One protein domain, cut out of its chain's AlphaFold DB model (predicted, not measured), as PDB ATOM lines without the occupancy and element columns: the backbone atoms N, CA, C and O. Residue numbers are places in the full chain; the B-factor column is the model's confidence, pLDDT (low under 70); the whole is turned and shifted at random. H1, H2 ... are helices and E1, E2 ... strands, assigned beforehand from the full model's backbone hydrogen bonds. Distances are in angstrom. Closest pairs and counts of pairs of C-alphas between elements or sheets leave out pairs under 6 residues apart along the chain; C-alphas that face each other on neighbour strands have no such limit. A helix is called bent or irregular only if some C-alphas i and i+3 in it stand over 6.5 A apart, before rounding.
ATOM      1  N   MET A 137     204.708 153.824  90.579       90.50
ATOM      2  CA  MET A 137     205.185 152.735  89.738       90.50
ATOM      3  C   MET A 137     205.609 153.287  88.391       90.50
ATOM      4  O   MET A 137     205.021 154.253  87.907       90.50
ATOM      5  N   ARG A 138     206.641 152.692  87.795       92.00
ATOM      6  CA  ARG A 138     207.002 152.951  86.404       92.00
ATOM      7  C   ARG A 138     206.236 151.966  85.526       92.00
ATOM      8  O   ARG A 138     206.529 150.776  85.622       92.00
ATOM      9  N   PRO A 139     205.286 152.442  84.709       91.56
ATOM     10  CA  PRO A 139     204.526 151.563  83.855       91.56
ATOM     11  C   PRO A 139     205.273 151.155  82.591       91.56
ATOM     12  O   PRO A 139     206.022 151.953  82.023       91.56
ATOM     13  N   ASP A 140     205.021 149.929  82.142       90.31
ATOM     14  CA  ASP A 140     205.159 149.557  80.741       90.31
ATOM     15  C   ASP A 140     203.864 149.915  79.995       90.31
ATOM     16  O   ASP A 140     202.768 149.922  80.559       90.31
ATOM     17  N   PHE A 141     203.985 150.232  78.710       91.25
ATOM     18  CA  PHE A 141     202.858 150.566  77.852       91.25
ATOM     19  C   PHE A 141     201.846 149.419  77.751       91.25
ATOM     20  O   PHE A 141     200.649 149.685  77.743       91.25
ATOM     21  N   GLN A 142     202.312 148.164  77.751       91.44
ATOM     22  CA  GLN A 142     201.467 146.962  77.631       91.44
ATOM     23  C   GLN A 142     200.434 146.809  78.754       91.44
ATOM     24  O   GLN A 142     199.508 146.019  78.647       91.44
ATOM     25  N   GLN A 143     200.580 147.567  79.835       91.69
ATOM     26  CA  GLN A 143     199.670 147.510  80.975       91.69
ATOM     27  C   GLN A 143     198.460 148.420  80.801       91.69
ATOM     28  O   GLN A 143     197.512 148.346  81.584       91.69
ATOM     29  N   PHE A 144     198.491 149.278  79.783       95.00
ATOM     30  CA  PHE A 144     197.365 150.088  79.367       95.00
ATOM     31  C   PHE A 144     196.738 149.471  78.121       95.00
ATOM     32  O   PHE A 144     197.355 149.462  77.055       95.00
ATOM     33  N   SER A 145     195.477 149.056  78.227       96.25
ATOM     34  CA  SER A 145     194.673 148.704  77.051       96.25
ATOM     35  C   SER A 145     194.362 149.951  76.216       96.25
ATOM     36  O   SER A 145     194.307 149.905  74.987       96.25
ATOM     37  N   HIS A 146     194.222 151.108  76.872       97.25
ATOM     38  CA  HIS A 146     194.094 152.398  76.212       97.25
ATOM     39  C   HIS A 146     194.687 153.526  77.059       97.25
ATOM     40  O   HIS A 146     194.638 153.496  78.287       97.25
ATOM     41  N   ILE A 147     195.227 154.550  76.395       97.62
ATOM     42  CA  ILE A 147     195.667 155.791  77.041       97.62
ATOM     43  C   ILE A 147     195.581 156.955  76.056       97.62
ATOM     44  O   ILE A 147     196.041 156.853  74.922       97.62
ATOM     45  N   ALA A 148     195.003 158.065  76.490       97.38
ATOM     46  CA  ALA A 148     194.880 159.275  75.698       97.38
ATOM     47  C   ALA A 148     194.898 160.517  76.596       97.38
ATOM     48  O   ALA A 148     194.466 160.482  77.751       97.38
ATOM     49  N   ILE A 149     195.432 161.616  76.066       97.12
ATOM     50  CA  ILE A 149     195.559 162.887  76.778       97.12
ATOM     51  C   ILE A 149     195.065 164.021  75.879       97.12
ATOM     52  O   ILE A 149     195.480 164.128  74.726       97.12
ATOM     53  N   TRP A 150     194.237 164.903  76.430       95.88
ATOM     54  CA  TRP A 150     193.784 166.142  75.801       95.88
ATOM     55  C   TRP A 150     194.279 167.328  76.608       95.88
ATOM     56  O   TRP A 150     194.215 167.328  77.839       95.88
ATOM     57  N   LYS A 151     194.734 168.372  75.923       92.75
ATOM     58  CA  LYS A 151     194.856 169.693  76.531       92.75
ATOM     59  C   LYS A 151     193.463 170.145  76.976       92.75
ATOM     60  O   LYS A 151     192.499 169.999  76.232       92.75
ATOM     61  N   TYR A 152     193.346 170.636  78.206       90.00
ATOM     62  CA  TYR A 152     192.074 171.153  78.698       90.00
ATOM     63  C   TYR A 152     191.814 172.529  78.080       90.00
ATOM     64  O   TYR A 152     192.617 173.446  78.262       90.00
ATOM     65  N   GLU A 153     190.676 172.686  77.411       85.81
ATOM     66  CA  GLU A 153     190.213 173.965  76.878       85.81
ATOM     67  C   GLU A 153     188.844 174.322  77.466       85.81
ATOM     68  O   GLU A 153     188.039 173.449  77.794       85.81
ATOM     69  N   ALA A 154     188.571 175.619  77.633       78.25
ATOM     70  CA  ALA A 154     187.305 176.089  78.205       78.25
ATOM     71  C   ALA A 154     186.092 175.745  77.320       78.25
ATOM     72  O   ALA A 154     184.984 175.585  77.824       78.25
ATOM     73  N   SER A 155     186.318 175.597  76.012       79.88
ATOM     74  CA  SER A 155     185.358 175.121  75.011       79.88
ATOM     75  C   SER A 155     185.024 173.627  75.144       79.88
ATOM     76  O   SER A 155     184.119 173.148  74.462       79.88
ATOM     77  N   GLY A 156     185.719 172.889  76.016       80.75
ATOM     78  CA  GLY A 156     185.608 171.440  76.155       80.75
ATOM     79  C   GLY A 156     186.722 170.702  75.414       80.75
ATOM     80  O   GLY A 156     187.805 171.238  75.199       80.75
ATOM     81  N   PHE A 157     186.476 169.441  75.059       84.50
ATOM     82  CA  PHE A 157     187.417 168.620  74.300       84.50
ATOM     83  C   PHE A 157     186.666 167.678  73.358       84.50
ATOM     84  O   PHE A 157     185.588 167.182  73.687       84.50
ATOM     85  N   ASP A 158     187.251 167.423  72.189       87.19
ATOM     86  CA  ASP A 158     186.755 166.427  71.240       87.19
ATOM     87  C   ASP A 158     187.375 165.063  71.574       87.19
ATOM     88  O   ASP A 158     188.579 164.852  71.394       87.19
ATOM     89  N   MET A 159     186.554 164.123  72.053       86.25
ATOM     90  CA  MET A 159     186.988 162.764  72.405       86.25
ATOM     91  C   MET A 159     187.675 162.034  71.239       86.25
ATOM     92  O   MET A 159     188.504 161.163  71.480       86.25
ATOM     93  N   ALA A 160     187.379 162.383  69.985       88.69
ATOM     94  CA  ALA A 160     188.010 161.765  68.823       88.69
ATOM     95  C   ALA A 160     189.405 162.338  68.510       88.69
ATOM     96  O   ALA A 160     190.149 161.743  67.730       88.69
ATOM     97  N   LYS A 161     189.778 163.483  69.102       91.38
ATOM     98  CA  LYS A 161     191.007 164.227  68.772       91.38
ATOM     99  C   LYS A 161     191.891 164.479  70.001       91.38
ATOM    100  O   LYS A 161     192.052 165.625  70.424       91.38
ATOM    101  N   PRO A 162     192.483 163.429  70.595       95.38
ATOM    102  CA  PRO A 162     193.439 163.592  71.683       95.38
ATOM    103  C   PRO A 162     194.698 164.330  71.232       95.38
ATOM    104  O   PRO A 162     195.288 164.014  70.200       95.38
ATOM    105  N   THR A 163     195.167 165.256  72.069       95.44
ATOM    106  CA  THR A 163     196.469 165.922  71.909       95.44
ATOM    107  C   THR A 163     197.613 164.910  71.926       95.44
ATOM    108  O   THR A 163     198.587 165.058  71.194       95.44
ATOM    109  N   VAL A 164     197.492 163.854  72.734       96.69
ATOM    110  CA  VAL A 164     198.375 162.683  72.720       96.69
ATOM    111  C   VAL A 164     197.516 161.419  72.717       96.69
ATOM    112  O   VAL A 164     197.052 160.957  73.755       96.69
ATOM    113  N   ALA A 165     197.277 160.873  71.526       97.00
ATOM    114  CA  ALA A 165     196.594 159.596  71.308       97.00
ATOM    115  C   ALA A 165     197.389 158.362  71.781       97.00
ATOM    116  O   ALA A 165     198.620 158.389  71.824       97.00
ATOM    117  N   HIS A 166     196.689 157.241  71.977       97.25
ATOM    118  CA  HIS A 166     197.260 155.922  72.283       97.25
ATOM    119  C   HIS A 166     198.349 155.476  71.289       97.25
ATOM    120  O   HIS A 166     199.371 154.916  71.684       97.25
ATOM    121  N   SER A 167     198.188 155.786  69.998       96.62
ATOM    122  CA  SER A 167     199.177 155.483  68.954       96.62
ATOM    123  C   SER A 167     200.529 156.172  69.179       96.62
ATOM    124  O   SER A 167     201.565 155.607  68.821       96.62
ATOM    125  N   HIS A 168     200.561 157.345  69.818       97.00
ATOM    126  CA  HIS A 168     201.812 158.027  70.163       97.00
ATOM    127  C   HIS A 168     202.566 157.289  71.269       97.00
ATOM    128  O   HIS A 168     203.791 157.218  71.229       97.00
ATOM    129  N   PHE A 169     201.854 156.685  72.222       96.81
ATOM    130  CA  PHE A 169     202.475 155.822  73.227       96.81
ATOM    131  C   PHE A 169     202.996 154.527  72.597       96.81
ATOM    132  O   PHE A 169     204.151 154.164  72.805       96.81
ATOM    133  N   LYS A 170     202.195 153.898  71.727       96.44
ATOM    134  CA  LYS A 170     202.582 152.678  71.002       96.44
ATOM    135  C   LYS A 170     203.825 152.860  70.122       96.44
ATOM    136  O   LYS A 170     204.658 151.966  70.041       96.44
ATOM    137  N   SER A 171     203.950 154.009  69.458       95.69
ATOM    138  CA  SER A 171     205.096 154.359  68.600       95.69
ATOM    139  C   SER A 171     206.280 154.973  69.361       95.69
ATOM    140  O   SER A 171     207.299 155.309  68.756       95.69
ATOM    141  N   GLY A 172     206.161 155.156  70.680       94.31
ATOM    142  CA  GLY A 172     207.198 155.765  71.511       94.31
ATOM    143  C   GLY A 172     207.410 157.266  71.273       94.31
ATOM    144  O   GLY A 172     208.477 157.784  71.600       94.31
ATOM    145  N   GLN A 173     206.435 157.970  70.688       95.75
ATOM    146  CA  GLN A 173     206.376 159.441  70.653       95.75
ATOM    147  C   GLN A 173     205.934 160.034  71.997       95.75
ATOM    148  O   GLN A 173     206.231 161.190  72.297       95.75
ATOM    149  N   ALA A 174     205.267 159.230  72.827       96.75
ATOM    150  CA  ALA A 174     204.944 159.542  74.208       96.75
ATOM    151  C   ALA A 174     205.249 158.349  75.128       96.75
ATOM    152  O   ALA A 174     205.261 157.201  74.693       96.75
ATOM    153  N   GLN A 175     205.491 158.614  76.409       96.38
ATOM    154  CA  GLN A 175     205.735 157.581  77.419       96.38
ATOM    155  C   GLN A 175     205.191 158.024  78.773       96.38
ATOM    156  O   GLN A 175     205.335 159.186  79.141       96.38
ATOM    157  N   VAL A 176     204.621 157.102  79.553       96.88
ATOM    158  CA  VAL A 176     204.353 157.341  80.978       96.88
ATOM    159  C   VAL A 176     205.584 156.917  81.781       96.88
ATOM    160  O   VAL A 176     205.951 155.750  81.813       96.88
ATOM    161  N   ASP A 177     206.238 157.873  82.431       95.50
ATOM    162  CA  ASP A 177     207.458 157.635  83.210       95.50
ATOM    163  C   ASP A 177     207.167 157.051  84.586       95.50
ATOM    164  O   ASP A 177     207.957 156.284  85.133       95.50
ATOM    165  N   ASN A 178     206.073 157.498  85.199       95.75
ATOM    166  CA  ASN A 178     205.548 156.932  86.431       95.75
ATOM    167  C   ASN A 178     204.086 157.319  86.630       95.75
ATOM    168  O   ASN A 178     203.644 158.360  86.150       95.75
ATOM    169  N   ILE A 179     203.370 156.504  87.396       96.06
ATOM    170  CA  ILE A 179     201.988 156.718  87.819       96.06
ATOM    171  C   ILE A 179     201.850 156.433  89.318       96.06
ATOM    172  O   ILE A 179     202.557 155.599  89.880       96.06
ATOM    173  N   SER A 180     200.960 157.165  89.975       95.06
ATOM    174  CA  SER A 180     200.546 157.005  91.369       95.06
ATOM    175  C   SER A 180     199.063 157.321  91.507       95.06
ATOM    176  O   SER A 180     198.476 157.887  90.592       95.06
ATOM    177  N   ALA A 181     198.480 157.046  92.673       94.19
ATOM    178  CA  ALA A 181     197.075 157.350  92.944       94.19
ATOM    179  C   ALA A 181     196.725 158.849  92.860       94.19
ATOM    180  O   ALA A 181     195.561 159.191  92.700       94.19
ATOM    181  N   GLY A 182     197.717 159.737  92.986       94.44
ATOM    182  CA  GLY A 182     197.528 161.193  92.962       94.44
ATOM    183  C   GLY A 182     198.044 161.902  91.713       94.44
ATOM    184  O   GLY A 182     197.979 163.127  91.627       94.44
ATOM    185  N   GLY A 183     198.626 161.182  90.757       96.38
ATOM    186  CA  GLY A 183     199.193 161.819  89.575       96.38
ATOM    187  C   GLY A 183     200.106 160.918  88.767       96.38
ATOM    188  O   GLY A 183     200.461 159.815  89.191       96.38
ATOM    189  N   LEU A 184     200.548 161.431  87.624       96.81
ATOM    190  CA  LEU A 184     201.485 160.747  86.744       96.81
ATOM    191  C   LEU A 184     202.527 161.699  86.173       96.81
ATOM    192  O   LEU A 184     202.369 162.920  86.176       96.81
ATOM    193  N   ARG A 185     203.608 161.128  85.661       97.19
ATOM    194  CA  ARG A 185     204.543 161.824  84.788       97.19
ATOM    195  C   ARG A 185     204.476 161.190  83.414       97.19
ATOM    196  O   ARG A 185     204.617 159.976  83.311       97.19
ATOM    197  N   PHE A 186     204.351 162.010  82.382       95.06
ATOM    198  CA  PHE A 186     204.519 161.558  81.008       95.06
ATOM    199  C   PHE A 186     205.545 162.417  80.274       95.06
ATOM    200  O   PHE A 186     205.773 163.572  80.636       95.06
ATOM    201  N   ARG A 187     206.190 161.823  79.276       96.44
ATOM    202  CA  ARG A 187     207.163 162.454  78.393       96.44
ATOM    203  C   ARG A 187     206.627 162.449  76.971       96.44
ATOM    204  O   ARG A 187     205.978 161.485  76.570       96.44
ATOM    205  N   VAL A 188     206.914 163.510  76.226       96.56
ATOM    206  CA  VAL A 188     206.541 163.667  74.818       96.56
ATOM    207  C   VAL A 188     207.773 164.053  74.014       96.56
ATOM    208  O   VAL A 188     208.533 164.938  74.419       96.56
ATOM    209  N   LYS A 189     207.961 163.395  72.868       96.50
ATOM    210  CA  LYS A 189     209.083 163.661  71.973       96.50
ATOM    211  C   LYS A 189     208.972 165.019  71.298       96.50
ATOM    212  O   LYS A 189     207.879 165.460  70.957       96.50
ATOM    213  N   ARG A 190     210.122 165.645  71.023       94.25
ATOM    214  CA  ARG A 190     210.207 166.974  70.393       94.25
ATOM    215  C   ARG A 190     209.356 167.106  69.127       94.25
ATOM    216  O   ARG A 190     208.744 168.149  68.926       94.25
ATOM    217  N   GLN A 191     209.342 166.074  68.281       92.88
ATOM    218  CA  GLN A 191     208.566 166.081  67.041       92.88
ATOM    219  C   GLN A 191     207.073 166.260  67.339       92.88
ATOM    220  O   GLN A 191     206.472 167.228  66.888       92.88
ATOM    221  N   HIS A 192     206.521 165.425  68.222       94.25
ATOM    222  CA  HIS A 192     205.119 165.525  68.627       94.25
ATOM    223  C   HIS A 192     204.798 166.835  69.352       94.25
ATOM    224  O   HIS A 192     203.728 167.400  69.148       94.25
ATOM    225  N   VAL A 193     205.719 167.359  70.171       92.12
ATOM    226  CA  VAL A 193     205.555 168.677  70.818       92.12
ATOM    227  C   VAL A 193     205.327 169.777  69.778       92.12
ATOM    228  O   VAL A 193     204.438 170.605  69.959       92.12
ATOM    229  N   LYS A 194     206.099 169.768  68.683       91.62
ATOM    230  CA  LYS A 194     205.948 170.731  67.584       91.62
ATOM    231  C   LYS A 194     204.649 170.510  66.815       91.62
ATOM    232  O   LYS A 194     203.898 171.461  66.632       91.62
ATOM    233  N   ASP A 195     204.376 169.269  66.419       91.56
ATOM    234  CA  ASP A 195     203.227 168.927  65.571       91.56
ATOM    235  C   ASP A 195     201.886 169.210  66.268       91.56
ATOM    236  O   ASP A 195     200.915 169.598  65.626       91.56
ATOM    237  N   SER A 196     201.844 169.063  67.595       87.81
ATOM    238  CA  SER A 196     200.663 169.349  68.420       87.81
ATOM    239  C   SER A 196     200.627 170.764  69.009       87.81
ATOM    240  O   SER A 196     199.713 171.067  69.777       87.81
ATOM    241  N   ALA A 197     201.605 171.621  68.683       88.38
ATOM    242  CA  ALA A 197     201.769 172.960  69.263       88.38
ATOM    243  C   ALA A 197     201.649 172.962  70.805       88.38
ATOM    244  O   ALA A 197     200.971 173.793  71.422       88.38
ATOM    245  N   LEU A 198     202.275 171.970  71.448       90.06
ATOM    246  CA  LEU A 198     202.139 171.736  72.879       90.06
ATOM    247  C   LEU A 198     203.068 172.667  73.671       90.06
ATOM    248  O   LEU A 198     204.243 172.373  73.873       90.06
ATOM    249  N   GLU A 199     202.510 173.762  74.185       91.62
ATOM    250  CA  GLU A 199     203.213 174.748  75.022       91.62
ATOM    251  C   GLU A 199     202.664 174.771  76.462       91.62
ATOM    252  O   GLU A 199     201.935 175.692  76.841       91.62
ATOM    253  N   PRO A 200     202.950 173.745  77.283       92.81
ATOM    254  CA  PRO A 200     202.382 173.641  78.617       92.81
ATOM    255  C   PRO A 200     203.018 174.658  79.565       92.81
ATOM    256  O   PRO A 200     204.227 174.901  79.538       92.81
ATOM    257  N   LYS A 201     202.212 175.192  80.479       93.81
ATOM    258  CA  LYS A 201     202.635 176.048  81.592       93.81
ATOM    259  C   LYS A 201     202.261 175.411  82.924       93.81
ATOM    260  O   LYS A 201     201.345 174.597  83.030       93.81
ATOM    261  N   LYS A 202     202.995 175.767  83.982       92.06
ATOM    262  CA  LYS A 202     202.645 175.335  85.342       92.06
ATOM    263  C   LYS A 202     201.244 175.857  85.676       92.06
ATOM    264  O   LYS A 202     200.993 177.049  85.541       92.06
ATOM    265  N   GLY A 203     200.367 174.972  86.138       92.44
ATOM    266  CA  GLY A 203     198.962 175.278  86.403       92.44
ATOM    267  C   GLY A 203     198.001 174.930  85.264       92.44
ATOM    268  O   GLY A 203     196.812 174.780  85.548       92.44
ATOM    269  N   ASP A 204     198.491 174.720  84.035       95.25
ATOM    270  CA  ASP A 204     197.657 174.236  82.930       95.25
ATOM    271  C   ASP A 204     197.028 172.889  83.279       95.25
ATOM    272  O   ASP A 204     197.548 172.125  84.102       95.25
ATOM    273  N   ARG A 205     195.897 172.590  82.643       95.88
ATOM    274  CA  ARG A 205     195.161 171.351  82.869       95.88
ATOM    275  C   ARG A 205     195.172 170.466  81.632       95.88
ATOM    276  O   ARG A 205     195.200 170.939  80.500       95.88
ATOM    277  N   PHE A 206     195.114 169.171  81.886       96.75
ATOM    278  CA  PHE A 206     194.945 168.128  80.890       96.75
ATOM    279  C   PHE A 206     193.808 167.215  81.319       96.75
ATOM    280  O   PHE A 206     193.591 167.008  82.514       96.75
ATOM    281  N   ILE A 207     193.111 166.658  80.341       96.50
ATOM    282  CA  ILE A 207     192.191 165.546  80.534       96.50
ATOM    283  C   ILE A 207     192.936 164.281  80.148       96.50
ATOM    284  O   ILE A 207     193.609 164.239  79.120       96.50
ATOM    285  N   LEU A 208     192.845 163.267  80.991       97.25
ATOM    286  CA  LEU A 208     193.456 161.973  80.783       97.25
ATOM    287  C   LEU A 208     192.358 160.931  80.762       97.25
ATOM    288  O   LEU A 208     191.461 160.946  81.604       97.25
ATOM    289  N   PHE A 209     192.487 160.018  79.817       96.88
ATOM    290  CA  PHE A 209     191.723 158.793  79.769       96.88
ATOM    291  C   PHE A 209     192.696 157.631  79.729       96.88
ATOM    292  O   PHE A 209     193.622 157.633  78.916       96.88
ATOM    293  N   PHE A 210     192.493 156.641  80.582       96.25
ATOM    294  CA  PHE A 210     193.170 155.367  80.428       96.25
ATOM    295  C   PHE A 210     192.360 154.221  81.013       96.25
ATOM    296  O   PHE A 210     191.582 154.379  81.956       96.25
ATOM    297  N   THR A 211     192.608 153.053  80.441       95.81
ATOM    298  CA  THR A 211     192.126 151.752  80.888       95.81
ATOM    299  C   THR A 211     193.332 150.843  81.058       95.81
ATOM    300  O   THR A 211     194.361 151.013  80.398       95.81
ATOM    301  N   PHE A 212     193.222 149.879  81.960       93.38
ATOM    302  CA  PHE A 212     194.275 148.892  82.178       93.38
ATOM    303  C   PHE A 212     193.980 147.623  81.383       93.38
ATOM    304  O   PHE A 212     192.816 147.321  81.116       93.38
ATOM    305  N   GLU A 213     195.027 146.909  80.983       92.00
ATOM    306  CA  GLU A 213     194.892 145.589  80.355       92.00
ATOM    307  C   GLU A 213     194.316 144.583  81.366       92.00
ATOM    308  O   GLU A 213     193.320 143.909  81.104       92.00
ATOM    309  N   ASP A 214     194.867 144.578  82.584       88.88
ATOM    310  CA  ASP A 214     194.410 143.697  83.654       88.88
ATOM    311  C   ASP A 214     193.079 144.158  84.258       88.88
ATOM    312  O   ASP A 214     192.948 145.245  84.855       88.88
ATOM    313  N   LYS A 215     192.095 143.262  84.205       87.94
ATOM    314  CA  LYS A 215     190.829 143.415  84.922       87.94
ATOM    315  C   LYS A 215     190.982 142.932  86.358       87.94
ATOM    316  O   LYS A 215     191.238 141.760  86.616       87.94
ATOM    317  N   VAL A 216     190.781 143.844  87.304       88.31
ATOM    318  CA  VAL A 216     190.799 143.534  88.736       88.31
ATOM    319  C   VAL A 216     189.375 143.663  89.273       88.31
ATOM    320  O   VAL A 216     188.790 144.741  89.141       88.31
ATOM    321  N   PRO A 217     188.807 142.610  89.893       87.75
ATOM    322  CA  PRO A 217     187.464 142.669  90.455       87.75
ATOM    323  C   PRO A 217     187.297 143.850  91.414       87.75
ATOM    324  O   PRO A 217     188.173 144.112  92.238       87.75
ATOM    325  N   LYS A 218     186.142 144.522  91.341       87.31
ATOM    326  CA  LYS A 218     185.757 145.679  92.176       87.31
ATOM    327  C   LYS A 218     186.551 146.970  91.939       87.31
ATOM    328  O   LYS A 218     186.223 147.975  92.562       87.31
ATOM    329  N   LEU A 219     187.551 146.978  91.056       91.38
ATOM    330  CA  LEU A 219     188.210 148.214  90.630       91.38
ATOM    331  C   LEU A 219     187.580 148.708  89.334       91.38
ATOM    332  O   LEU A 219     187.200 147.907  88.480       91.38
ATOM    333  N   ARG A 220     187.499 150.031  89.166       90.31
ATOM    334  CA  ARG A 220     186.991 150.609  87.918       90.31
ATOM    335  C   ARG A 220     187.878 150.226  86.729       90.31
ATOM    336  O   ARG A 220     189.097 150.060  86.866       90.31
ATOM    337  N   GLU A 221     187.239 150.094  85.572       89.25
ATOM    338  CA  GLU A 221     187.900 149.779  84.301       89.25
ATOM    339  C   GLU A 221     188.427 151.047  83.616       89.25
ATOM    340  O   GLU A 221     189.542 151.049  83.096       89.25
ATOM    341  N   GLU A 222     187.656 152.135  83.685       93.31
ATOM    342  CA  GLU A 222     187.952 153.413  83.042       93.31
ATOM    343  C   GLU A 222     188.340 154.493  84.052       93.31
ATOM    344  O   GLU A 222     187.678 154.691  85.075       93.31
ATOM    345  N   TYR A 223     189.386 155.246  83.722       95.62
ATOM    346  CA  TYR A 223     189.804 156.424  84.467       95.62
ATOM    347  C   TYR A 223     189.744 157.650  83.567       95.62
ATOM    348  O   TYR A 223     190.617 157.855  82.729       95.62
ATOM    349  N   TRP A 224     188.732 158.484  83.790       96.19
ATOM    350  CA  TRP A 224     188.683 159.854  83.292       96.19
ATOM    351  C   TRP A 224     189.196 160.785  84.379       96.19
ATOM    352  O   TRP A 224     188.682 160.764  85.495       96.19
ATOM    353  N   LEU A 225     190.213 161.591  84.088       96.88
ATOM    354  CA  LEU A 225     190.848 162.459  85.079       96.88
ATOM    355  C   LEU A 225     191.112 163.839  84.500       96.88
ATOM    356  O   LEU A 225     191.610 163.956  83.386       96.88
ATOM    357  N   VAL A 226     190.885 164.880  85.294       96.50
ATOM    358  CA  VAL A 226     191.516 166.181  85.060       96.50
ATOM    359  C   VAL A 226     192.777 166.232  85.903       96.50
ATOM    360  O   VAL A 226     192.733 165.986  87.111       96.50
ATOM    361  N   ALA A 227     193.896 166.592  85.285       97.19
ATOM    362  CA  ALA A 227     195.159 166.775  85.974       97.19
ATOM    363  C   ALA A 227     195.766 168.148  85.710       97.19
ATOM    364  O   ALA A 227     195.637 168.704  84.625       97.19
ATOM    365  N   LYS A 228     196.454 168.682  86.713       96.88
ATOM    366  CA  LYS A 228     197.121 169.980  86.693       96.88
ATOM    367  C   LYS A 228     198.629 169.796  86.554       96.88
ATOM    368  O   LYS A 228     199.224 168.964  87.242       96.88
ATOM    369  N   VAL A 229     199.263 170.599  85.707       96.44
ATOM    370  CA  VAL A 229     200.718 170.619  85.543       96.44
ATOM    371  C   VAL A 229     201.370 171.205  86.792       96.44
ATOM    372  O   VAL A 229     201.239 172.395  87.083       96.44
ATOM    373  N   ASN A 230     202.134 170.379  87.502       92.38
ATOM    374  CA  ASN A 230     202.896 170.792  88.681       92.38
ATOM    375  C   ASN A 230     204.373 171.039  88.384       92.38
ATOM    376  O   ASN A 230     205.002 171.870  89.041       92.38
ATOM    377  N   ASN A 231     204.934 170.313  87.416       90.69
ATOM    378  CA  ASN A 231     206.336 170.426  87.034       90.69
ATOM    379  C   ASN A 231     206.514 170.182  85.537       90.69
ATOM    380  O   ASN A 231     205.926 169.248  84.996       90.69
ATOM    381  N   ILE A 232     207.390 170.963  84.913       93.69
ATOM    382  CA  ILE A 232     207.789 170.825  83.512       93.69
ATOM    383  C   ILE A 232     209.302 170.659  83.500       93.69
ATOM    384  O   ILE A 232     210.013 171.423  84.148       93.69
ATOM    385  N   GLN A 233     209.786 169.638  82.807       92.75
ATOM    386  CA  GLN A 233     211.207 169.353  82.681       92.75
ATOM    387  C   GLN A 233     211.539 169.178  81.195       92.75
ATOM    388  O   GLN A 233     211.343 168.081  80.668       92.75
ATOM    389  N   PRO A 234     211.982 170.246  80.514       89.81
ATOM    390  CA  PRO A 234     212.510 170.129  79.165       89.81
ATOM    391  C   PRO A 234     213.880 169.446  79.199       89.81
ATOM    392  O   PRO A 234     214.685 169.688  80.102       89.81
ATOM    393  N   ASP A 235     214.141 168.599  78.213       89.38
ATOM    394  CA  ASP A 235     215.463 168.052  77.942       89.38
ATOM    395  C   ASP A 235     216.211 169.010  76.995       89.38
ATOM    396  O   ASP A 235     215.745 169.249  75.877       89.38
ATOM    397  N   PRO A 236     217.350 169.588  77.416       83.00
ATOM    398  CA  PRO A 236     218.065 170.582  76.619       83.00
ATOM    399  C   PRO A 236     218.740 169.995  75.371       83.00
ATOM    400  O   PRO A 236     219.073 170.747  74.459       83.00
ATOM    401  N   VAL A 237     218.953 168.678  75.321       87.75
ATOM    402  CA  VAL A 237     219.631 167.991  74.215       87.75
ATOM    403  C   VAL A 237     218.604 167.480  73.214       87.75
ATOM    404  O   VAL A 237     218.665 167.796  72.027       87.75
ATOM    405  N   THR A 238     217.639 166.695  73.687       90.00
ATOM    406  CA  THR A 238     216.661 166.035  72.814       90.00
ATOM    407  C   THR A 238     215.495 166.959  72.457       90.00
ATOM    408  O   THR A 238     214.841 166.777  71.427       90.00
ATOM    409  N   GLY A 239     215.240 167.985  73.276       88.44
ATOM    410  CA  GLY A 239     214.074 168.860  73.168       88.44
ATOM    411  C   GLY A 239     212.759 168.163  73.524       88.44
ATOM    412  O   GLY A 239     211.691 168.689  73.214       88.44
ATOM    413  N   GLU A 240     212.822 166.973  74.122       94.38
ATOM    414  CA  GLU A 240     211.661 166.311  74.707       94.38
ATOM    415  C   GLU A 240     211.196 167.073  75.951       94.38
ATOM    416  O   GLU A 240     211.979 167.752  76.619       94.38
ATOM    417  N   ILE A 241     209.917 166.946  76.294       95.62
ATOM    418  CA  ILE A 241     209.387 167.522  77.532       95.62
ATOM    419  C   ILE A 241     208.814 166.426  78.416       95.62
ATOM    420  O   ILE A 241     208.068 165.564  77.954       95.62
ATOM    421  N   ALA A 242     209.141 166.471  79.706       96.62
ATOM    422  CA  ALA A 242     208.500 165.660  80.730       96.62
ATOM    423  C   ALA A 242     207.577 166.527  81.592       96.62
ATOM    424  O   ALA A 242     207.993 167.533  82.173       96.62
ATOM    425  N   LEU A 243     206.320 166.107  81.714       96.81
ATOM    426  CA  LEU A 243     205.269 166.798  82.449       96.81
ATOM    427  C   LEU A 243     204.870 165.979  83.670       96.81
ATOM    428  O   LEU A 243     204.449 164.830  83.560       96.81
ATOM    429  N   GLY A 244     205.020 166.572  84.852       96.94
ATOM    430  CA  GLY A 244     204.481 166.043  86.100       96.94
ATOM    431  C   GLY A 244     203.079 166.586  86.333       96.94
ATOM    432  O   GLY A 244     202.922 167.786  86.569       96.94
ATOM    433  N   LEU A 245     202.092 165.699  86.294       97.06
ATOM    434  CA  LEU A 245     200.675 165.991  86.438       97.06
ATOM    435  C   LEU A 245     200.145 165.506  87.795       97.06
ATOM    436  O   LEU A 245     200.445 164.394  88.223       97.06
ATOM    437  N   GLU A 246     199.345 166.334  88.460       96.25
ATOM    438  CA  GLU A 246     198.593 166.001  89.681       96.25
ATOM    439  C   GLU A 246     197.111 165.872  89.351       96.25
ATOM    440  O   GLU A 246     196.555 166.773  88.728       96.25
ATOM    441  N   PHE A 247     196.472 164.782  89.768       96.81
ATOM    442  CA  PHE A 247     195.041 164.579  89.557       96.81
ATOM    443  C   PHE A 247     194.239 165.509  90.470       96.81
ATOM    444  O   PHE A 247     194.481 165.564  91.672       96.81
ATOM    445  N   VAL A 248     193.295 166.253  89.889       95.94
ATOM    446  CA  VAL A 248     192.483 167.255  90.604       95.94
ATOM    447  C   VAL A 248     190.981 166.983  90.520       95.94
ATOM    448  O   VAL A 248     190.235 167.433  91.387       95.94
ATOM    449  N   ALA A 249     190.532 166.238  89.510       95.81
ATOM    450  CA  ALA A 249     189.161 165.756  89.410       95.81
ATOM    451  C   ALA A 249     189.125 164.371  88.762       95.81
ATOM    452  O   ALA A 249     189.956 164.069  87.902       95.81
ATOM    453  N   ASN A 250     188.161 163.553  89.168       95.06
ATOM    454  CA  ASN A 250     187.812 162.307  88.503       95.06
ATOM    455  C   ASN A 250     186.538 162.514  87.673       95.06
ATOM    456  O   ASN A 250     185.745 163.412  87.952       95.06
ATOM    457  N   GLY A 251     186.387 161.726  86.619       93.06
ATOM    458  CA  GLY A 251     185.268 161.780  85.700       93.06
ATOM    459  C   GLY A 251     184.507 160.462  85.692       93.06
ATOM    460  O   GLY A 251     185.121 159.393  85.718       93.06
ATOM    461  N   VAL A 252     183.182 160.540  85.618       91.25
ATOM    462  CA  VAL A 252     182.302 159.401  85.346       91.25
ATOM    463  C   VAL A 252     181.561 159.685  84.050       91.25
ATOM    464  O   VAL A 252     180.937 160.736  83.891       91.25
ATOM    465  N   ARG A 253     181.669 158.768  83.088       88.75
ATOM    466  CA  ARG A 253     180.955 158.885  81.819       88.75
ATOM    467  C   ARG A 253     179.489 158.519  82.035       88.75
ATOM    468  O   ARG A 253     179.188 157.449  82.548       88.75
ATOM    469  N   GLN A 254     178.602 159.416  81.631       87.88
ATOM    470  CA  GLN A 254     177.156 159.239  81.678       87.88
ATOM    471  C   GLN A 254     176.653 158.576  80.388       87.88
ATOM    472  O   GLN A 254     177.313 158.651  79.349       87.88
ATOM    473  N   GLU A 255     175.444 158.006  80.414       83.25
ATOM    474  CA  GLU A 255     174.800 157.403  79.228       83.25
ATOM    475  C   GLU A 255     174.670 158.391  78.057       83.25
ATOM    476  O   GLU A 255     174.800 158.017  76.895       83.25
ATOM    477  N   SER A 256     174.515 159.687  78.363       79.00
ATOM    478  CA  SER A 256     174.497 160.782  77.379       79.00
ATOM    479  C   SER A 256     175.820 160.989  76.625       79.00
ATOM    480  O   SER A 256     175.902 161.840  75.742       79.00
ATOM    481  N   GLY A 257     176.884 160.279  77.005       77.38
ATOM    482  CA  GLY A 257     178.231 160.427  76.462       77.38
ATOM    483  C   GLY A 257     179.049 161.552  77.100       77.38
ATOM    484  O   GLY A 257     180.253 161.619  76.855       77.38
ATOM    485  N   LYS A 258     178.442 162.399  77.942       83.81
ATOM    486  CA  LYS A 258     179.147 163.439  78.709       83.81
ATOM    487  C   LYS A 258     179.914 162.837  79.888       83.81
ATOM    488  O   LYS A 258     179.506 161.823  80.445       83.81
ATOM    489  N   VAL A 259     180.996 163.498  80.292       88.25
ATOM    490  CA  VAL A 259     181.754 163.147  81.501       88.25
ATOM    491  C   VAL A 259     181.396 164.128  82.610       88.25
ATOM    492  O   VAL A 259     181.559 165.337  82.447       88.25
ATOM    493  N   GLU A 260     180.901 163.602  83.722       90.50
ATOM    494  CA  GLU A 260     180.634 164.362  84.937       90.50
ATOM    495  C   GLU A 260     181.858 164.332  85.846       90.50
ATOM    496  O   GLU A 260     182.420 163.266  86.099       90.50
ATOM    497  N   TRP A 261     182.283 165.503  86.317       93.50
ATOM    498  CA  TRP A 261     183.531 165.662  87.055       93.50
ATOM    499  C   TRP A 261     183.276 165.874  88.540       93.50
ATOM    500  O   TRP A 261     182.560 166.799  88.917       93.50
ATOM    501  N   SER A 262     183.944 165.092  89.386       93.75
ATOM    502  CA  SER A 262     183.976 165.312  90.830       93.75
ATOM    503  C   SER A 262     185.402 165.593  91.302       93.75
ATOM    504  O   SER A 262     186.381 165.068  90.763       93.75
ATOM    505  N   LYS A 263     185.549 166.498  92.272       94.94
ATOM    506  CA  LYS A 263     186.860 166.904  92.787       94.94
ATOM    507  C   LYS A 263     187.514 165.729  93.518       94.94
ATOM    508  O   LYS A 263     186.857 165.036  94.282       94.94
ATOM    509  N   ILE A 264     188.817 165.546  93.319       92.56
ATOM    510  CA  ILE A 264     189.592 164.576  94.102       92.56
ATOM    511  C   ILE A 264     189.988 165.224  95.428       92.56
ATOM    512  O   ILE A 264     190.592 166.301  95.450       92.56
ATOM    513  N   GLU A 265     189.655 164.558  96.527       84.44
ATOM    514  CA  GLU A 265     190.079 164.943  97.869       84.44
ATOM    515  C   GLU A 265     191.424 164.296  98.213       84.44
ATOM    516  O   GLU A 265     191.813 163.268  97.662       84.44
ATOM    517  N   ASP A 266     192.196 164.962  99.072       79.56
ATOM    518  CA  ASP A 266     193.487 164.485  99.581       79.56
ATOM    519  C   ASP A 266     194.586 164.122  98.570       79.56
ATOM    520  O   ASP A 266     195.674 163.696  98.981       79.56
ATOM    521  N   ASN A 267     194.364 164.387  97.281       82.88
ATOM    522  CA  ASN A 267     195.238 164.025  96.164       82.88
ATOM    523  C   ASN A 267     195.473 162.508  96.051       82.88
ATOM    524  O   ASN A 267     196.571 162.083  95.678       82.88
ATOM    525  N   VAL A 268     194.478 161.688  96.398       87.50
ATOM    526  CA  VAL A 268     194.545 160.225  96.291       87.50
ATOM    527  C   VAL A 268     193.237 159.696  95.710       87.50
ATOM    528  O   VAL A 268     192.157 160.089  96.130       87.50
ATOM    529  N   ILE A 269     193.341 158.800  94.729       91.19
ATOM    530  CA  ILE A 269     192.219 158.002  94.231       91.19
ATOM    531  C   ILE A 269     192.393 156.581  94.771       91.19
ATOM    532  O   ILE A 269     193.313 155.873  94.356       91.19
ATOM    533  N   ASP A 270     191.535 156.170  95.702       89.81
ATOM    534  CA  ASP A 270     191.736 154.949  96.498       89.81
ATOM    535  C   ASP A 270     191.807 153.669  95.660       89.81
ATOM    536  O   ASP A 270     192.724 152.862  95.823       89.81
ATOM    537  N   ASP A 271     190.897 153.492  94.703       91.06
ATOM    538  CA  ASP A 271     190.917 152.304  93.843       91.06
ATOM    539  C   ASP A 271     192.141 152.264  92.912       91.06
ATOM    540  O   ASP A 271     192.664 151.192  92.605       91.06
ATOM    541  N   MET A 272     192.677 153.423  92.523       92.94
ATOM    542  CA  MET A 272     193.941 153.513  91.804       92.94
ATOM    543  C   MET A 272     195.122 153.186  92.715       92.94
ATOM    544  O   MET A 272     196.056 152.516  92.277       92.94
ATOM    545  N   ALA A 273     195.092 153.615  93.980       90.50
ATOM    546  CA  ALA A 273     196.100 153.229  94.964       90.50
ATOM    547  C   ALA A 273     196.142 151.705  95.127       90.50
ATOM    548  O   ALA A 273     197.221 151.113  95.062       90.50
ATOM    549  N   GLN A 274     194.972 151.071  95.243       90.88
ATOM    550  CA  GLN A 274     194.848 149.619  95.316       90.88
ATOM    551  C   GLN A 274     195.373 148.938  94.047       90.88
ATOM    552  O   GLN A 274     196.155 147.992  94.141       90.88
ATOM    553  N   ARG A 275     195.015 149.438  92.858       91.62
ATOM    554  CA  ARG A 275     195.515 148.901  91.582       91.62
ATOM    555  C   ARG A 275     197.040 148.958  91.487       91.62
ATOM    556  O   ARG A 275     197.683 147.966  91.159       91.62
ATOM    557  N   ILE A 276     197.623 150.112  91.801       91.12
ATOM    558  CA  ILE A 276     199.072 150.336  91.755       91.12
ATOM    559  C   ILE A 276     199.797 149.460  92.781       91.12
ATOM    560  O   ILE A 276     200.883 148.960  92.499       91.12
ATOM    561  N   TYR A 277     199.197 149.240  93.951       87.81
ATOM    562  CA  TYR A 277     199.729 148.322  94.951       87.81
ATOM    563  C   TYR A 277     199.726 146.866  94.467       87.81
ATOM    564  O   TYR A 277     200.745 146.189  94.576       87.81
ATOM    565  N   LEU A 278     198.618 146.384  93.894       87.31
ATOM    566  CA  LEU A 278     198.535 145.017  93.362       87.31
ATOM    567  C   LEU A 278     199.583 144.769  92.281       87.31
ATOM    568  O   LEU A 278     200.249 143.737  92.278       87.31
ATOM    569  N   TRP A 279     199.774 145.754  91.414       86.62
ATOM    570  CA  TRP A 279     200.816 145.715  90.409       86.62
ATOM    571  C   TRP A 279     202.227 145.735  91.019       86.62
ATOM    572  O   TRP A 279     203.103 144.979  90.608       86.62
ATOM    573  N   HIS A 280     202.474 146.548  92.044       84.62
ATOM    574  CA  HIS A 280     203.746 146.481  92.756       84.62
ATOM    575  C   HIS A 280     204.027 145.068  93.267       84.62
ATOM    576  O   HIS A 280     205.100 144.538  93.007       84.62
ATOM    577  N   VAL A 281     203.048 144.431  93.911       83.25
ATOM    578  CA  VAL A 281     203.179 143.060  94.420       83.25
ATOM    579  C   VAL A 281     203.438 142.049  93.295       83.25
ATOM    580  O   VAL A 281     204.272 141.162  93.482       83.25
ATOM    581  N   SER A 282     202.781 142.170  92.134       81.44
ATOM    582  CA  SER A 282     203.002 141.239  91.017       81.44
ATOM    583  C   SER A 282     204.440 141.297  90.495       81.44
ATOM    584  O   SER A 282     205.069 140.252  90.354       81.44
ATOM    585  N   LEU A 283     205.026 142.494  90.364       76.50
ATOM    586  CA  LEU A 283     206.421 142.637  89.926       76.50
ATOM    587  C   LEU A 283     207.433 141.950  90.858       76.50
ATOM    588  O   LEU A 283     208.477 141.505  90.384       76.50
ATOM    589  N   TYR A 284     207.170 141.883  92.167       69.62
ATOM    590  CA  TYR A 284     208.055 141.171  93.103       69.62
ATOM    591  C   TYR A 284     207.870 139.655  93.044       69.62
ATOM    592  O   TYR A 284     208.856 138.928  93.187       69.62
ATOM    593  N   ARG A 285     206.643 139.180  92.795       70.38
ATOM    594  CA  ARG A 285     206.374 137.751  92.576       70.38
ATOM    595  C   ARG A 285     207.074 137.250  91.317       70.38
ATOM    596  O   ARG A 285     207.783 136.254  91.387       70.38
ATOM    597  N   ASP A 286     206.966 137.991  90.217       62.47
ATOM    598  CA  ASP A 286     207.562 137.611  88.929       62.47
ATOM    599  C   ASP A 286     209.100 137.636  88.958       62.47
ATOM    600  O   ASP A 286     209.760 136.961  88.172       62.47
ATOM    601  N   ARG A 287     209.689 138.395  89.893       58.25
ATOM    602  CA  ARG A 287     211.141 138.463  90.123       58.25
ATOM    603  C   ARG A 287     211.659 137.470  91.172       58.25
ATOM    604  O   ARG A 287     212.855 137.483  91.444       58.25
ATOM    605  N   GLY A 288     210.798 136.632  91.759       41.75
ATOM    606  CA  GLY A 288     211.196 135.584  92.708       41.75
ATOM    607  C   GLY A 288     211.716 136.086  94.064       41.75
ATOM    608  O   GLY A 288     212.523 135.405  94.686       41.75
TER     609      GLY A 288
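Overview. This is residues 137 to 288 of the 290 residues of the protein "PilZ domain-containing protein" of Desulfovibrio sp. TomC (UniProt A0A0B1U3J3). A long bent hairpin, E5 and E6, joins the two wings of a twisted sheet of seven strands, making an open trough, with E4 and E1 in one wing and E3 and E2 in the other. H1 sits between the edge strands E1 and E2, E7 extends the sheet beside the last part of E6, and the long helix H3 grazes the sheet with its residues 272 to 277 and sticks out from residue 281 on. The printed part has 152 residues with three named helices and seven named strands, in the order E1 H1 E2 E3 H2 E4 E5 E6 E7 H3, and its class is mixed, helices and strands. The sheet is branched, and its neighbour pairs are antiparallel. The whole is compact, with a radius of gyration of the C-alphas of 15.3 A and spans of 42 by 40 by 28 A.

Arrangement. E1, residues 144 to 151, is an edge strand and the antiparallel neighbour of E4, residues 205 to 212, at 171 degrees, with N 148 and O 209 2.8 A apart, within hydrogen-bond range. H1, residues 166 to 170, is on the sheet at a height over the sheet of 6.8 A; its closest C-alpha pair with E1 is Ile 147 and His 166, 5.0 A. H1 is over none of the strands, but only just: on the local plane 2 of its 5 C-alphas fall on E1 and 2 on E2, residues 174 to 180. E2, also an edge strand, forms a hairpin with E3, residues 183 to 188, where N 177 and O 185 are 2.8 A apart. E1 and E2 are apart. H2, residues 190 to 195, only grazes the sheet with its residues 190 to 193; its closest C-alphas to E6, residues 241 to 253, are those of Arg 190 and Ile 241, 7.2 A. E4, E5, residues 222 to 234, E6 and E7, residues 259 to 263, form a meander, each strand the antiparallel neighbour of the one before. Within hydrogen-bond range are N 208 and O 225 across E4 and E5, 2.8 A apart, N 246 and O 228 across E6 and E5, 2.9 A apart, and N 250 and O 262 across E6 and E7, 2.8 A apart. E5 bends by 74 degrees at residue 230, and E6 by 74 degrees at residue 248. E6 has E3 and E7 on one side and E5 on the other side; N 243 and O 186, between E6 and E3, are 2.8 A apart. H3, residues 270 to 286, only grazes the sheet; the closest C-alphas of E2 and H3 are those of Ser 180 and Ile 276, 6.8 A. In H1, H2 and H3 every O i to N i+4 pair is within hydrogen-bond range.

Along the chain. E1 begins at C-alpha 144 (197.365, 150.088, 79.367) and is 20.0 A long. H1 is 6.4 A long, E2 17.9 A, E3 16.6 A and H2 8.7 A. E4 measures 22.5 A. E5 and E6, the longest strands, are each 30.0 A from first to last C-alpha, and E6 begins at C-alpha 241 (209.387, 167.522, 77.532). E7 is 12.9 A long. H3 is 24.7 A long and ends at C-alpha 286 (207.562, 137.611, 88.929).

Size, cuts and confidence. The two C-alphas farthest apart are those of Ser 155 and Gly 288, 50.4 A. Residues 281 to 288, of which 281 to 286 belong to H3, stand free, and the body without them spans 44 by 36 by 28 A. The printed part has no cut. The link from E1 to H1, residues 152 to 165, is long. The mean pLDDT of the printed part is 90.9, with residues 284 and 286 to 288 under 70.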